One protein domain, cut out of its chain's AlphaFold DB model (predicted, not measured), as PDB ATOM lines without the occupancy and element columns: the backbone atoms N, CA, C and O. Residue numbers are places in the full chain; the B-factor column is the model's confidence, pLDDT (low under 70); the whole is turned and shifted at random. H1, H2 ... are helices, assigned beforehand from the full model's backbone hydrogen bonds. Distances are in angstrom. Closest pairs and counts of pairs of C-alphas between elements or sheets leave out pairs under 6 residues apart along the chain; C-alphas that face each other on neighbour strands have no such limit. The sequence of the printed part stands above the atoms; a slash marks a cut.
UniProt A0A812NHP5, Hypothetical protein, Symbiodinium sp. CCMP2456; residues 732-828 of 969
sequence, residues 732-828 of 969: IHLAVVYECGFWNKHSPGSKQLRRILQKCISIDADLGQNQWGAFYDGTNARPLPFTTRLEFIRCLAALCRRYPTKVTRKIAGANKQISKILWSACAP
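AT A GLANCE: This is residues 732 to 828 of the 969 residues of the protein "Hypothetical protein" of Symbiodinium sp. CCMP2456 (UniProt A0A812NHP5). What does this domain look like? It is a small bundle of four helices, H1, H2, H4 and H6, set side by side round a ring in that order, with each running opposite to its neighbours and the short H5 at one end. Beyond the other end reaches a loose loop region with the short H3, and in it residues 762 to 770 stick out. What are its make-up and size? The printed part has 97 residues with six named helices, H1 to H6 in order along the chain, and no named strand, and its class is all helix. It is only just compact, close to loose, with a radius of gyration of the C-alphas of 14.8 A and spans of 41 by 29 by 21 A.

HOW THE PARTS SIT: How do the first helices stand? H1, residues 733 to 740, and H2, residues 748 to 758, form a helical hairpin: they touch, opposite ways at a shallow tilt of 9 degrees, and their closest C-alphas, those of Ala 735 and Ser 750, are 6.0 A apart. H3, residues 769 to 772, touches no helix. What does H4, residues 789 to 802, touch? It touches H2, opposite ways at a shallow tilt of 10 degrees, with the closest C-alphas, Gly 749 and Leu 799, 7.0 A apart. H5, residues 804 to 807, is close to H4 but not clearly touching, with the closest C-alphas, Cys 800 and Val 807, 6.1 A apart. Where is H6, residues 818 to 825? It only just touches H1, H4 and H5, with 3 pairs of C-alphas within 8 A each; the closest are Tyr 738 to Ile 818 at 6.2 A, Cys 800 to Ser 819 at 6.5 A and Val 807 to Ile 818 at 4.7 A. H4 touches H6 with residues 796 to 800 alone, and H2 and H6 are apart. What do the backbones show? In H1, H2, H4 and H6 every O i to N i+4 pair is within hydrogen-bond range; H3 and H5 are too short for such a pair.

IN THESE COORDINATES: Where does H1 begin? C-alpha 733 is at (-11.549, -88.266, 4.626). How long are the longer helices? From first to last C-alpha H1 measures 10.7 A, H2 15.4 A, H4 20.2 A and H6 10.6 A. Where does H6 end? C-alpha 825 is at (-14.915, -88.978, 14.770).

THE WHOLE: How far does it reach? The two C-alphas farthest apart, those of Asp 766 and Asn 815, are 42.6 A apart, and the printed part has no cut. Which link is long? H3 to H4, with 16 residues. Where is confidence low? The pLDDT is under 70 at residues 767 to 770, 780 to 788 and 812 to 814.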
ATOM      1  N   ILE A 732     -15.618 -88.274   3.423       77.25
ATOM      2  CA  ILE A 732     -14.769 -89.300   2.794       77.25
ATOM      3  C   ILE A 732     -13.394 -89.406   3.461       77.25
ATOM      4  O   ILE A 732     -12.830 -90.506   3.530       77.25
ATOM      5  N   HIS A 733     -12.881 -88.311   4.023       80.94
ATOM      6  CA  HIS A 733     -11.549 -88.266   4.626       80.94
ATOM      7  C   HIS A 733     -11.362 -89.315   5.739       80.94
ATOM      8  O   HIS A 733     -10.308 -89.945   5.844       80.94
ATOM      9  N   LEU A 734     -12.406 -89.605   6.527       85.94
ATOM     10  CA  LEU A 734     -12.348 -90.628   7.580       85.94
ATOM     11  C   LEU A 734     -12.051 -92.035   7.024       85.94
ATOM     12  O   LEU A 734     -11.292 -92.799   7.628       85.94
ATOM     13  N   ALA A 735     -12.602 -92.376   5.855       86.19
ATOM     14  CA  ALA A 735     -12.320 -93.645   5.185       86.19
ATOM     15  C   ALA A 735     -10.901 -93.691   4.602       86.19
ATOM     16  O   ALA A 735     -10.247 -94.734   4.666       86.19
ATOM     17  N   VAL A 736     -10.406 -92.567   4.081       82.50
ATOM     18  CA  VAL A 736      -9.035 -92.439   3.562       82.50
ATOM     19  C   VAL A 736      -8.016 -92.633   4.684       82.50
ATOM     20  O   VAL A 736      -7.059 -93.399   4.536       82.50
ATOM     21  N   VAL A 737      -8.258 -92.022   5.847       83.19
ATOM     22  CA  VAL A 737      -7.430 -92.227   7.039       83.19
ATOM     23  C   VAL A 737      -7.462 -93.695   7.456       83.19
ATOM     24  O   VAL A 737      -6.400 -94.283   7.635       83.19
ATOM     25  N   TYR A 738      -8.635 -94.334   7.523       87.25
ATOM     26  CA  TYR A 738      -8.740 -95.771   7.820       87.25
ATOM     27  C   TYR A 738      -7.867 -96.619   6.873       87.25
ATOM     28  O   TYR A 738      -7.152 -97.525   7.308       87.25
ATOM     29  N   GLU A 739      -7.901 -96.332   5.573       87.81
ATOM     30  CA  GLU A 739      -7.185 -97.084   4.534       87.81
ATOM     31  C   GLU A 739      -5.669 -96.882   4.568       87.81
ATOM     32  O   GLU A 739      -4.925 -97.783   4.173       87.81
ATOM     33  N   CYS A 740      -5.186 -95.772   5.131       82.62
ATOM     34  CA  CYS A 740      -3.761 -95.578   5.395       82.62
ATOM     35  C   CYS A 740      -3.196 -96.675   6.321       82.62
ATOM     36  O   CYS A 740      -2.070 -97.127   6.118       82.62
ATOM     37  N   GLY A 741      -3.987 -97.191   7.275       81.38
ATOM     38  CA  GLY A 741      -3.618 -98.352   8.107       81.38
ATOM     39  C   GLY A 741      -3.569 -99.696   7.354       81.38
ATOM     40  O   GLY A 741      -3.187-100.727   7.915       81.38
ATOM     41  N   PHE A 742      -3.948 -99.693   6.075       84.19
ATOM     42  CA  PHE A 742      -3.956-100.836   5.161       84.19
ATOM     43  C   PHE A 742      -3.176-100.548   3.872       84.19
ATOM     44  O   PHE A 742      -3.491-101.111   2.826       84.19
ATOM     45  N   TRP A 743      -2.152 -99.689   3.930       80.38
ATOM     46  CA  TRP A 743      -1.312 -99.352   2.772       80.38
ATOM     47  C   TRP A 743      -2.109 -98.769   1.593       80.38
ATOM     48  O   TRP A 743      -1.801 -99.036   0.434       80.38
ATOM     49  N   ASN A 744      -3.145 -97.980   1.897       79.19
ATOM     50  CA  ASN A 744      -4.093 -97.410   0.934       79.19
ATOM     51  C   ASN A 744      -4.904 -98.462   0.155       79.19
ATOM     52  O   ASN A 744      -5.369 -98.188  -0.949       79.19
ATOM     53  N   LYS A 745      -5.078 -99.673   0.705       82.88
ATOM     54  CA  LYS A 745      -5.944-100.711   0.124       82.88
ATOM     55  C   LYS A 745      -7.319-100.717   0.791       82.88
ATOM     56  O   LYS A 745      -7.432-100.632   2.015       82.88
ATOM     57  N   HIS A 746      -8.367-100.922  -0.010       85.06
ATOM     58  CA  HIS A 746      -9.725-101.114   0.497       85.06
ATOM     59  C   HIS A 746      -9.840-102.437   1.261       85.06
ATOM     60  O   HIS A 746      -9.841-103.522   0.676       85.06
ATOM     61  N   SER A 747      -9.992-102.350   2.579       88.06
ATOM     62  CA  SER A 747     -10.274-103.510   3.422       88.06
ATOM     63  C   SER A 747     -11.788-103.731   3.534       88.06
ATOM     64  O   SER A 747     -12.564-102.797   3.334       88.06
ATOM     65  N   PRO A 748     -12.259-104.925   3.936       87.50
ATOM     66  CA  PRO A 748     -13.681-105.117   4.225       87.50
ATOM     67  C   PRO A 748     -14.237-104.123   5.263       87.50
ATOM     68  O   PRO A 748     -15.379-103.696   5.142       87.50
ATOM     69  N   GLY A 749     -13.414-103.707   6.236       86.50
ATOM     70  CA  GLY A 749     -13.798-102.688   7.218       86.50
ATOM     71  C   GLY A 749     -13.921-101.298   6.595       86.50
ATOM     72  O   GLY A 749     -14.909-100.614   6.836       86.50
ATOM     73  N   SER A 750     -12.990-100.904   5.719       88.94
ATOM     74  CA  SER A 750     -13.074 -99.598   5.050       88.94
ATOM     75  C   SER A 750     -14.205 -99.533   4.020       88.94
ATOM     76  O   SER A 750     -14.871 -98.508   3.918       88.94
ATOM     77  N   LYS A 751     -14.512-100.638   3.325       86.62
ATOM     78  CA  LYS A 751     -15.701-100.748   2.459       86.62
ATOM     79  C   LYS A 751     -16.995-100.535   3.252       86.62
ATOM     80  O   LYS A 751     -17.866 -99.795   2.806       86.62
ATOM     81  N   GLN A 752     -17.107-101.141   4.438       86.88
ATOM     82  CA  GLN A 752     -18.260-100.935   5.319       86.88
ATOM     83  C   GLN A 752     -18.318 -99.498   5.859       86.88
ATOM     84  O   GLN A 752     -19.393 -98.908   5.892       86.88
ATOM     85  N   LEU A 753     -17.174 -98.912   6.220       88.06
ATOM     86  CA  LEU A 753     -17.088 -97.518   6.658       88.06
ATOM     87  C   LEU A 753     -17.543 -96.549   5.560       88.06
ATOM     88  O   LEU A 753     -18.337 -95.658   5.831       88.06
ATOM     89  N   ARG A 754     -17.120 -96.756   4.307       86.38
ATOM     90  CA  ARG A 754     -17.575 -95.955   3.158       86.38
ATOM     91  C   ARG A 754     -19.091 -96.040   2.958       86.38
ATOM     92  O   ARG A 754     -19.705 -95.011   2.715       86.38
ATOM     93  N   ARG A 755     -19.706 -97.215   3.148       83.50
ATOM     94  CA  ARG A 755     -21.178 -97.371   3.125       83.50
ATOM     95  C   ARG A 755     -21.872 -96.600   4.251       83.50
ATOM     96  O   ARG A 755     -22.937 -96.041   4.032       83.50
ATOM     97  N   ILE A 756     -21.278 -96.562   5.447       84.75
ATOM     98  CA  ILE A 756     -21.801 -95.769   6.573       84.75
ATOM     99  C   ILE A 756     -21.703 -94.272   6.252       84.75
ATOM    100  O   ILE A 756     -22.675 -93.547   6.417       84.75
ATOM    101  N   LEU A 757     -20.559 -93.816   5.740       84.81
ATOM    102  CA  LEU A 757     -20.312 -92.410   5.404       84.81
ATOM    103  C   LEU A 757     -21.124 -91.935   4.194       84.81
ATOM    104  O   LEU A 757     -21.479 -90.764   4.124       84.81
ATOM    105  N   GLN A 758     -21.495 -92.842   3.286       81.25
ATOM    106  CA  GLN A 758     -22.403 -92.546   2.177       81.25
ATOM    107  C   GLN A 758     -23.775 -92.057   2.667       81.25
ATOM    108  O   GLN A 758     -24.403 -91.239   2.005       81.25
ATOM    109  N   LYS A 759     -24.203 -92.471   3.866       79.81
ATOM    110  CA  LYS A 759     -25.419 -91.947   4.500       79.81
ATOM    111  C   LYS A 759     -25.293 -90.493   4.965       79.81
ATOM    112  O   LYS A 759     -26.301 -89.845   5.173       79.81
ATOM    113  N   CYS A 760     -24.077 -89.965   5.131       77.94
ATOM    114  CA  CYS A 760     -23.855 -88.554   5.481       77.94
ATOM    115  C   CYS A 760     -23.968 -87.621   4.260       77.94
ATOM    116  O   CYS A 760     -23.921 -86.404   4.410       77.94
ATOM    117  N   ILE A 761     -24.054 -88.186   3.050       77.00
ATOM    118  CA  ILE A 761     -24.161 -87.447   1.782       77.00
ATOM    119  C   ILE A 761     -25.413 -87.818   0.981       77.00
ATOM    120  O   ILE A 761     -25.626 -87.254  -0.090       77.00
ATOM    121  N   SER A 762     -26.213 -88.768   1.468       75.25
ATOM    122  CA  SER A 762     -27.488 -89.138   0.861       75.25
ATOM    123  C   SER A 762     -28.536 -88.061   1.104       75.25
ATOM    124  O   SER A 762     -28.493 -87.371   2.122       75.25
ATOM    125  N   ILE A 763     -29.478 -87.961   0.174       74.06
ATOM    126  CA  ILE A 763     -30.654 -87.105   0.287       74.06
ATOM    127  C   ILE A 763     -31.854 -88.024   0.436       74.06
ATOM    128  O   ILE A 763     -32.013 -88.963  -0.344       74.06
ATOM    129  N   ASP A 764     -32.656 -87.753   1.454       73.56
ATOM    130  CA  ASP A 764     -33.965 -88.365   1.630       73.56
ATOM    131  C   ASP A 764     -35.031 -87.442   1.025       73.56
ATOM    132  O   ASP A 764     -35.160 -86.287   1.436       73.56
ATOM    133  N   ALA A 765     -35.746 -87.925   0.008       70.25
ATOM    134  CA  ALA A 765     -36.766 -87.139  -0.684       70.25
ATOM    135  C   ALA A 765     -37.987 -86.854   0.206       70.25
ATOM    136  O   ALA A 765     -38.680 -85.863  -0.022       70.25
ATOM    137  N   ASP A 766     -38.205 -87.675   1.238       71.81
ATOM    138  CA  ASP A 766     -39.359 -87.588   2.130       71.81
ATOM    139  C   ASP A 766     -39.096 -86.658   3.335       71.81
ATOM    140  O   ASP A 766     -40.018 -86.318   4.081       71.81
ATOM    141  N   LEU A 767     -37.848 -86.198   3.524       69.19
ATOM    142  CA  LEU A 767     -37.430 -85.349   4.647       69.19
ATOM    143  C   LEU A 767     -37.030 -83.936   4.182       69.19
ATOM    144  O   LEU A 767     -36.004 -83.721   3.526       69.19
ATOM    145  N   GLY A 768     -37.821 -82.935   4.574       65.94
ATOM    146  CA  GLY A 768     -37.576 -81.524   4.252       65.94
ATOM    147  C   GLY A 768     -36.415 -80.889   5.037       65.94
ATOM    148  O   GLY A 768     -36.051 -81.339   6.123       65.94
ATOM    149  N   GLN A 769     -35.870 -79.776   4.523       67.00
ATOM    150  CA  GLN A 769     -34.738 -79.030   5.111       67.00
ATOM    151  C   GLN A 769     -34.890 -78.747   6.619       67.00
ATOM    152  O   GLN A 769     -33.924 -78.856   7.373       67.00
ATOM    153  N   ASN A 770     -36.106 -78.425   7.069       67.94
ATOM    154  CA  ASN A 770     -36.393 -78.030   8.452       67.94
ATOM    155  C   ASN A 770     -36.191 -79.164   9.473       67.94
ATOM    156  O   ASN A 770     -35.978 -78.888  10.652       67.94
ATOM    157  N   GLN A 771     -36.222 -80.428   9.041       70.56
ATOM    158  CA  GLN A 771     -36.045 -81.579   9.934       70.56
ATOM    159  C   GLN A 771     -34.587 -81.796  10.361       70.56
ATOM    160  O   GLN A 771     -34.325 -82.469  11.355       70.56
ATOM    161  N   TRP A 772     -33.633 -81.191   9.652       70.44
ATOM    162  CA  TRP A 772     -32.201 -81.336   9.923       70.44
ATOM    163  C   TRP A 772     -31.629 -80.221  10.818       70.44
ATOM    164  O   TRP A 772     -30.441 -80.238  11.155       70.44
ATOM    165  N   GLY A 773     -32.472 -79.265  11.225       72.38
ATOM    166  CA  GLY A 773     -32.112 -78.153  12.104       72.38
ATOM    167  C   GLY A 773     -31.255 -77.064  11.446       72.38
ATOM    168  O   GLY A 773     -30.949 -77.101  10.253       72.38
ATOM    169  N   ALA A 774     -30.870 -76.065  12.246       73.31
ATOM    170  CA  ALA A 774     -29.981 -74.986  11.815       73.31
ATOM    171  C   ALA A 774     -28.544 -75.489  11.576       73.31
ATOM    172  O   ALA A 774     -28.116 -76.486  12.161       73.31
ATOM    173  N   PHE A 775     -27.790 -74.787  10.726       81.06
ATOM    174  CA  PHE A 775     -26.370 -75.071  10.509       81.06
ATOM    175  C   PHE A 775     -25.568 -74.887  11.799       81.06
ATOM    176  O   PHE A 775     -25.780 -73.921  12.526       81.06
ATOM    177  N   TYR A 776     -24.632 -75.799  12.055       82.00
ATOM    178  CA  TYR A 776     -23.681 -75.650  13.153       82.00
ATOM    179  C   TYR A 776     -22.586 -74.652  12.766       82.00
ATOM    180  O   TYR A 776     -21.990 -74.782  11.693       82.00
ATOM    181  N   ASP A 777     -22.340 -73.681  13.644       78.44
ATOM    182  CA  ASP A 777     -21.413 -72.557  13.466       78.44
ATOM    183  C   ASP A 777     -20.193 -72.616  14.406       78.44
ATOM    184  O   ASP A 777     -19.356 -71.721  14.399       78.44
ATOM    185  N   GLY A 778     -20.059 -73.688  15.190       78.44
ATOM    186  CA  GLY A 778     -19.007 -73.841  16.198       78.44
ATOM    187  C   GLY A 778     -19.499 -73.634  17.631       78.44
ATOM    188  O   GLY A 778     -18.892 -74.177  18.552       78.44
ATOM    189  N   THR A 779     -20.646 -72.982  17.839       72.62
ATOM    190  CA  THR A 779     -21.197 -72.724  19.177       72.62
ATOM    191  C   THR A 779     -22.207 -73.794  19.603       72.62
ATOM    192  O   THR A 779     -22.965 -74.293  18.776       72.62
ATOM    193  N   ASN A 780     -22.188 -74.179  20.892       61.06
ATOM    194  CA  ASN A 780     -23.120 -75.100  21.577       61.06
ATOM    195  C   ASN A 780     -23.919 -76.046  20.660       61.06
ATOM    196  O   ASN A 780     -24.983 -75.684  20.157       61.06
ATOM    197  N   ALA A 781     -23.445 -77.288  20.508       58.25
ATOM    198  CA  ALA A 781     -24.083 -78.311  19.680       58.25
ATOM    199  C   ALA A 781     -25.569 -78.527  20.054       58.25
ATOM    200  O   ALA A 781     -25.897 -79.278  20.974       58.25
ATOM    201  N   ARG A 782     -26.492 -77.888  19.323       54.97
ATOM    202  CA  ARG A 782     -27.940 -78.118  19.462       54.97
ATOM    203  C   ARG A 782     -28.319 -79.456  18.808       54.97
ATOM    204  O   ARG A 782     -27.776 -79.760  17.753       54.97
ATOM    205  N   PRO A 783     -29.225 -80.289  19.358       48.84
ATOM    206  CA  PRO A 783     -29.781 -81.483  18.669       48.84
ATOM    207  C   PRO A 783     -30.394 -81.106  17.298       48.84
ATOM    208  O   PRO A 783     -31.103 -80.108  17.282       48.84
ATOM    209  N   LEU A 784     -30.185 -81.724  16.110       50.69
ATOM    210  CA  LEU A 784     -29.809 -83.066  15.551       50.69
ATOM    211  C   LEU A 784     -29.187 -82.901  14.119       50.69
ATOM    212  O   LEU A 784     -29.438 -81.815  13.586       50.69
ATOM    213  N   PRO A 785     -28.365 -83.837  13.517       54.22
ATOM    214  CA  PRO A 785     -28.707 -84.726  12.339       54.22
ATOM    215  C   PRO A 785     -27.969 -86.129  12.262       54.22
ATOM    216  O   PRO A 785     -27.201 -86.470  13.165       54.22
ATOM    217  N   PHE A 786     -28.206 -86.946  11.192       58.03
ATOM    218  CA  PHE A 786     -28.677 -88.377  11.214       58.03
ATOM    219  C   PHE A 786     -30.024 -88.436  11.973       58.03
ATOM    220  O   PHE A 786     -30.234 -87.563  12.811       58.03
ATOM    221  N   THR A 787     -30.951 -89.384  11.747       59.22
ATOM    222  CA  THR A 787     -32.239 -89.362  12.500       59.22
ATOM    223  C   THR A 787     -31.995 -89.239  14.010       59.22
ATOM    224  O   THR A 787     -32.716 -88.515  14.690       59.22
ATOM    225  N   THR A 788     -30.865 -89.788  14.497       68.75
ATOM    226  CA  THR A 788     -30.159 -89.300  15.697       68.75
ATOM    227  C   THR A 788     -28.625 -89.433  15.591       68.75
ATOM    228  O   THR A 788     -28.116 -90.363  14.968       68.75
ATOM    229  N   ARG A 789     -27.849 -88.602  16.316       75.88
ATOM    230  CA  ARG A 789     -26.377 -88.767  16.494       75.88
ATOM    231  C   ARG A 789     -25.977 -90.177  16.931       75.88
ATOM    232  O   ARG A 789     -24.931 -90.704  16.552       75.88
ATOM    233  N   LEU A 790     -26.833 -90.775  17.756       81.12
ATOM    234  CA  LEU A 790     -26.638 -92.091  18.335       81.12
ATOM    235  C   LEU A 790     -26.566 -93.182  17.261       81.12
ATOM    236  O   LEU A 790     -25.824 -94.143  17.431       81.12
ATOM    237  N   GLU A 791     -27.274 -93.038  16.143       83.06
ATOM    238  CA  GLU A 791     -27.206 -93.998  15.039       83.06
ATOM    239  C   GLU A 791     -25.839 -94.032  14.364       83.06
ATOM    240  O   GLU A 791     -25.308 -95.117  14.114       83.06
ATOM    241  N   PHE A 792     -25.235 -92.868  14.106       86.69
ATOM    242  CA  PHE A 792     -23.884 -92.805  13.554       86.69
ATOM    243  C   PHE A 792     -22.872 -93.448  14.512       86.69
ATOM    244  O   PHE A 792     -22.084 -94.310  14.109       86.69
ATOM    245  N   ILE A 793     -22.963 -93.113  15.804       88.69
ATOM    246  CA  ILE A 793     -22.115 -93.689  16.856       88.69
ATOM    247  C   ILE A 793     -22.301 -95.211  16.931       88.69
ATOM    248  O   ILE A 793     -21.316 -95.951  16.964       88.69
ATOM    249  N   ARG A 794     -23.547 -95.705  16.884       87.88
ATOM    250  CA  ARG A 794     -23.866 -97.143  16.863       87.88
ATOM    251  C   ARG A 794     -23.283 -97.832  15.632       87.88
ATOM    252  O   ARG A 794     -22.728 -98.920  15.768       87.88
ATOM    253  N   CYS A 795     -23.345 -97.211  14.453       88.31
ATOM    254  CA  CYS A 795     -22.753 -97.764  13.233       88.31
ATOM    255  C   CYS A 795     -21.228 -97.902  13.350       88.31
ATOM    256  O   CYS A 795     -20.675 -98.944  12.985       88.31
ATOM    257  N   LEU A 796     -20.540 -96.887  13.888       90.69
ATOM    258  CA  LEU A 796     -19.091 -96.948  14.101       90.69
ATOM    259  C   LEU A 796     -18.707 -97.952  15.196       90.69
ATOM    260  O   LEU A 796     -17.759 -98.718  15.014       90.69
ATOM    261  N   ALA A 797     -19.471 -98.026  16.287       90.31
ATOM    262  CA  ALA A 797     -19.276 -99.024  17.337       90.31
ATOM    263  C   ALA A 797     -19.464-100.456  16.802       90.31
ATOM    264  O   ALA A 797     -18.629-101.329  17.050       90.31
ATOM    265  N   ALA A 798     -20.505-100.688  15.996       90.12
ATOM    266  CA  ALA A 798     -20.749-101.967  15.332       90.12
ATOM    267  C   ALA A 798     -19.612-102.337  14.366       90.12
ATOM    268  O   ALA A 798     -19.193-103.494  14.320       90.12
ATOM    269  N   LEU A 799     -19.060-101.363  13.635       91.88
ATOM    270  CA  LEU A 799     -17.901-101.569  12.765       91.88
ATOM    271  C   LEU A 799     -16.656-101.982  13.562       91.88
ATOM    272  O   LEU A 799     -15.989-102.950  13.187       91.88
ATOM    273  N   CYS A 800     -16.372-101.297  14.674       91.75
ATOM    274  CA  CYS A 800     -15.272-101.642  15.577       91.75
ATOM    275  C   CYS A 800     -15.430-103.052  16.160       91.75
ATOM    276  O   CYS A 800     -14.457-103.804  16.202       91.75
ATOM    277  N   ARG A 801     -16.653-103.442  16.546       92.25
ATOM    278  CA  ARG A 801     -16.940-104.786  17.069       92.25
ATOM    279  C   ARG A 801     -16.867-105.877  16.000       92.25
ATOM    280  O   ARG A 801     -16.414-106.975  16.297       92.25
ATOM    281  N   ARG A 802     -17.288-105.593  14.765       91.62
ATOM    282  CA  ARG A 802     -17.255-106.551  13.645       91.62
ATOM    283  C   ARG A 802     -15.841-106.795  13.117       91.62
ATOM    284  O   ARG A 802     -15.562-107.871  12.595       91.62
ATOM    285  N   TYR A 803     -14.952-105.807  13.226       91.56
ATOM    286  CA  TYR A 803     -13.590-105.886  12.691       91.56
ATOM    287  C   TYR A 803     -12.506-105.539  13.731       91.56
ATOM    288  O   TYR A 803     -11.661-104.682  13.455       91.56
ATOM    289  N   PRO A 804     -12.461-106.221  14.893       88.69
ATOM    290  CA  PRO A 804     -11.600-105.845  16.018       88.69
ATOM    291  C   PRO A 804     -10.114-105.879  15.642       88.69
ATOM    292  O   PRO A 804      -9.388-104.917  15.873       88.69
ATOM    293  N   THR A 805      -9.680-106.925  14.936       86.56
ATOM    294  CA  THR A 805      -8.294-107.095  14.462       86.56
ATOM    295  C   THR A 805      -7.864-106.051  13.430       86.56
ATOM    296  O   THR A 805      -6.673-105.815  13.232       86.56
ATOM    297  N   LYS A 806      -8.822-105.411  12.749       87.25
ATOM    298  CA  LYS A 806      -8.546-104.358  11.767       87.25
ATOM    299  C   LYS A 806      -8.450-102.996  12.433       87.25
ATOM    300  O   LYS A 806      -7.564-102.230  12.073       87.25
ATOM    301  N   VAL A 807      -9.330-102.703  13.390       87.19
ATOM    302  CA  VAL A 807      -9.383-101.388  14.045       87.19
ATOM    303  C   VAL A 807      -8.312-101.199  15.127       87.19
ATOM    304  O   VAL A 807      -8.006-100.066  15.487       87.19
ATOM    305  N   THR A 808      -7.678-102.269  15.614       89.44
ATOM    306  CA  THR A 808      -6.528-102.185  16.536       89.44
ATOM    307  C   THR A 808      -5.212-101.825  15.844       89.44
ATOM    308  O   THR A 808      -4.235-101.488  16.518       89.44
ATOM    309  N   ARG A 809      -5.165-101.842  14.503       86.94
ATOM    310  CA  ARG A 809      -3.978-101.431  13.746       86.94
ATOM    311  C   ARG A 809      -3.654 -99.960  13.978       86.94
ATOM    312  O   ARG A 809      -4.542 -99.108  14.007       86.94
ATOM    313  N   LYS A 810      -2.358 -99.668  14.094       85.31
ATOM    314  CA  LYS A 810      -1.833 -98.304  14.177       85.31
ATOM    315  C   LYS A 810      -1.602 -97.736  12.782       85.31
ATOM    316  O   LYS A 810      -1.086 -98.422  11.902       85.31
ATOM    317  N   ILE A 811      -1.965 -96.472  12.597       77.44
ATOM    318  CA  ILE A 811      -1.742 -95.756  11.339       77.44
ATOM    319  C   ILE A 811      -0.364 -95.097  11.367       77.44
ATOM    320  O   ILE A 811      -0.044 -94.349  12.298       77.44
ATOM    321  N   ALA A 812       0.438 -95.342  10.329       58.62
ATOM    322  CA  ALA A 812       1.725 -94.682  10.138       58.62
ATOM    323  C   ALA A 812       1.527 -93.161   9.970       58.62
ATOM    324  O   ALA A 812       0.764 -92.719   9.114       58.62
ATOM    325  N   GLY A 813       2.202 -92.359  10.798       63.84
ATOM    326  CA  GLY A 813       2.080 -90.895  10.834       63.84
ATOM    327  C   GLY A 813       1.360 -90.383  12.082       63.84
ATOM    328  O   GLY A 813       1.975 -89.698  12.888       63.84
ATOM    329  N   ALA A 814       0.090 -90.753  12.286       61.25
ATOM    330  CA  ALA A 814      -0.674 -90.333  13.470       61.25
ATOM    331  C   ALA A 814      -0.299 -91.112  14.745       61.25
ATOM    332  O   ALA A 814      -0.614 -90.670  15.846       61.25
ATOM    333  N   ASN A 815       0.314 -92.295  14.596       74.94
ATOM    334  CA  ASN A 815       0.651 -93.232  15.677       74.94
ATOM    335  C   ASN A 815      -0.538 -93.579  16.605       74.94
ATOM    336  O   ASN A 815      -0.373 -93.962  17.763       74.94
ATOM    337  N   LYS A 816      -1.765 -93.457  16.084       83.94
ATOM    338  CA  LYS A 816      -3.021 -93.796  16.760       83.94
ATOM    339  C   LYS A 816      -3.606 -95.069  16.155       83.94
ATOM    340  O   LYS A 816      -3.425 -95.342  14.967       83.94
ATOM    341  N   GLN A 817      -4.302 -95.847  16.982       88.44
ATOM    342  CA  GLN A 817      -5.101 -96.974  16.502       88.44
ATOM    343  C   GLN A 817      -6.304 -96.461  15.707       88.44
ATOM    344  O   GLN A 817      -6.868 -95.417  16.047       88.44
ATOM    345  N   ILE A 818      -6.723 -97.207  14.686       89.38
ATOM    346  CA  ILE A 818      -7.917 -96.891  13.891       89.38
ATOM    347  C   ILE A 818      -9.154 -96.740  14.792       89.38
ATOM    348  O   ILE A 818      -9.930 -95.807  14.609       89.38
ATOM    349  N   SER A 819      -9.304 -97.579  15.819       89.81
ATOM    350  CA  SER A 819     -10.374 -97.492  16.823       89.81
ATOM    351  C   SER A 819     -10.420 -96.131  17.526       89.81
ATOM    352  O   SER A 819     -11.492 -95.547  17.661       89.81
ATOM    353  N   LYS A 820      -9.261 -95.575  17.906       88.94
ATOM    354  CA  LYS A 820      -9.159 -94.246  18.535       88.94
ATOM    355  C   LYS A 820      -9.519 -93.117  17.569       88.94
ATOM    356  O   LYS A 820     -10.032 -92.086  17.996       88.94
ATOM    357  N   ILE A 821      -9.257 -93.294  16.276       88.06
ATOM    358  CA  ILE A 821      -9.621 -92.321  15.236       88.06
ATOM    359  C   ILE A 821     -11.128 -92.346  14.987       88.06
ATOM    360  O   ILE A 821     -11.746 -91.287  14.960       88.06
ATOM    361  N   LEU A 822     -11.726 -93.536  14.882       90.06
ATOM    362  CA  LEU A 822     -13.178 -93.696  14.771       90.06
ATOM    363  C   LEU A 822     -13.901 -93.157  16.009       90.06
ATOM    364  O   LEU A 822     -14.903 -92.470  15.870       90.06
ATOM    365  N   TRP A 823     -13.351 -93.384  17.205       89.88
ATOM    366  CA  TRP A 823     -13.838 -92.767  18.439       89.88
ATOM    367  C   TRP A 823     -13.782 -91.235  18.379       89.88
ATOM    368  O   TRP A 823     -14.758 -90.568  18.698       89.88
ATOM    369  N   SER A 824     -12.666 -90.670  17.909       88.00
ATOM    370  CA  SER A 824     -12.510 -89.213  17.770       88.00
ATOM    371  C   SER A 824     -13.462 -88.613  16.727       88.00
ATOM    372  O   SER A 824     -13.795 -87.437  16.813       88.00
ATOM    373  N   ALA A 825     -13.903 -89.398  15.738       86.69
ATOM    374  CA  ALA A 825     -14.915 -88.978  14.770       86.69
ATOM    375  C   ALA A 825     -16.322 -88.862  15.387       86.69
ATOM    376  O   ALA A 825     -17.167 -88.174  14.826       86.69
ATOM    377  N   CYS A 826     -16.557 -89.498  16.539       87.69
ATOM    378  CA  CYS A 826     -17.796 -89.393  17.312       87.69
ATOM    379  C   CYS A 826     -17.803 -88.211  18.297       87.69
ATOM    380  O   CYS A 826     -18.747 -88.100  19.079       87.69
ATOM    381  N   ALA A 827     -16.761 -87.369  18.317       87.12
ATOM    382  CA  ALA A 827     -16.741 -86.187  19.173       87.12
ATOM    383  C   ALA A 827     -17.919 -85.251  18.816       87.12
ATOM    384  O   ALA A 827     -18.216 -85.116  17.625       87.12
ATOM    385  N   PRO A 828     -18.612 -84.640  19.800       83.50
ATOM    386  CA  PRO A 828     -19.855 -83.904  19.548       83.50
ATOM    387  C   PRO A 828     -19.724 -82.801  18.490       83.50
ATOM    388  O   PRO A 828     -20.513 -82.745  17.554       83.50
TER     389      PRO A 828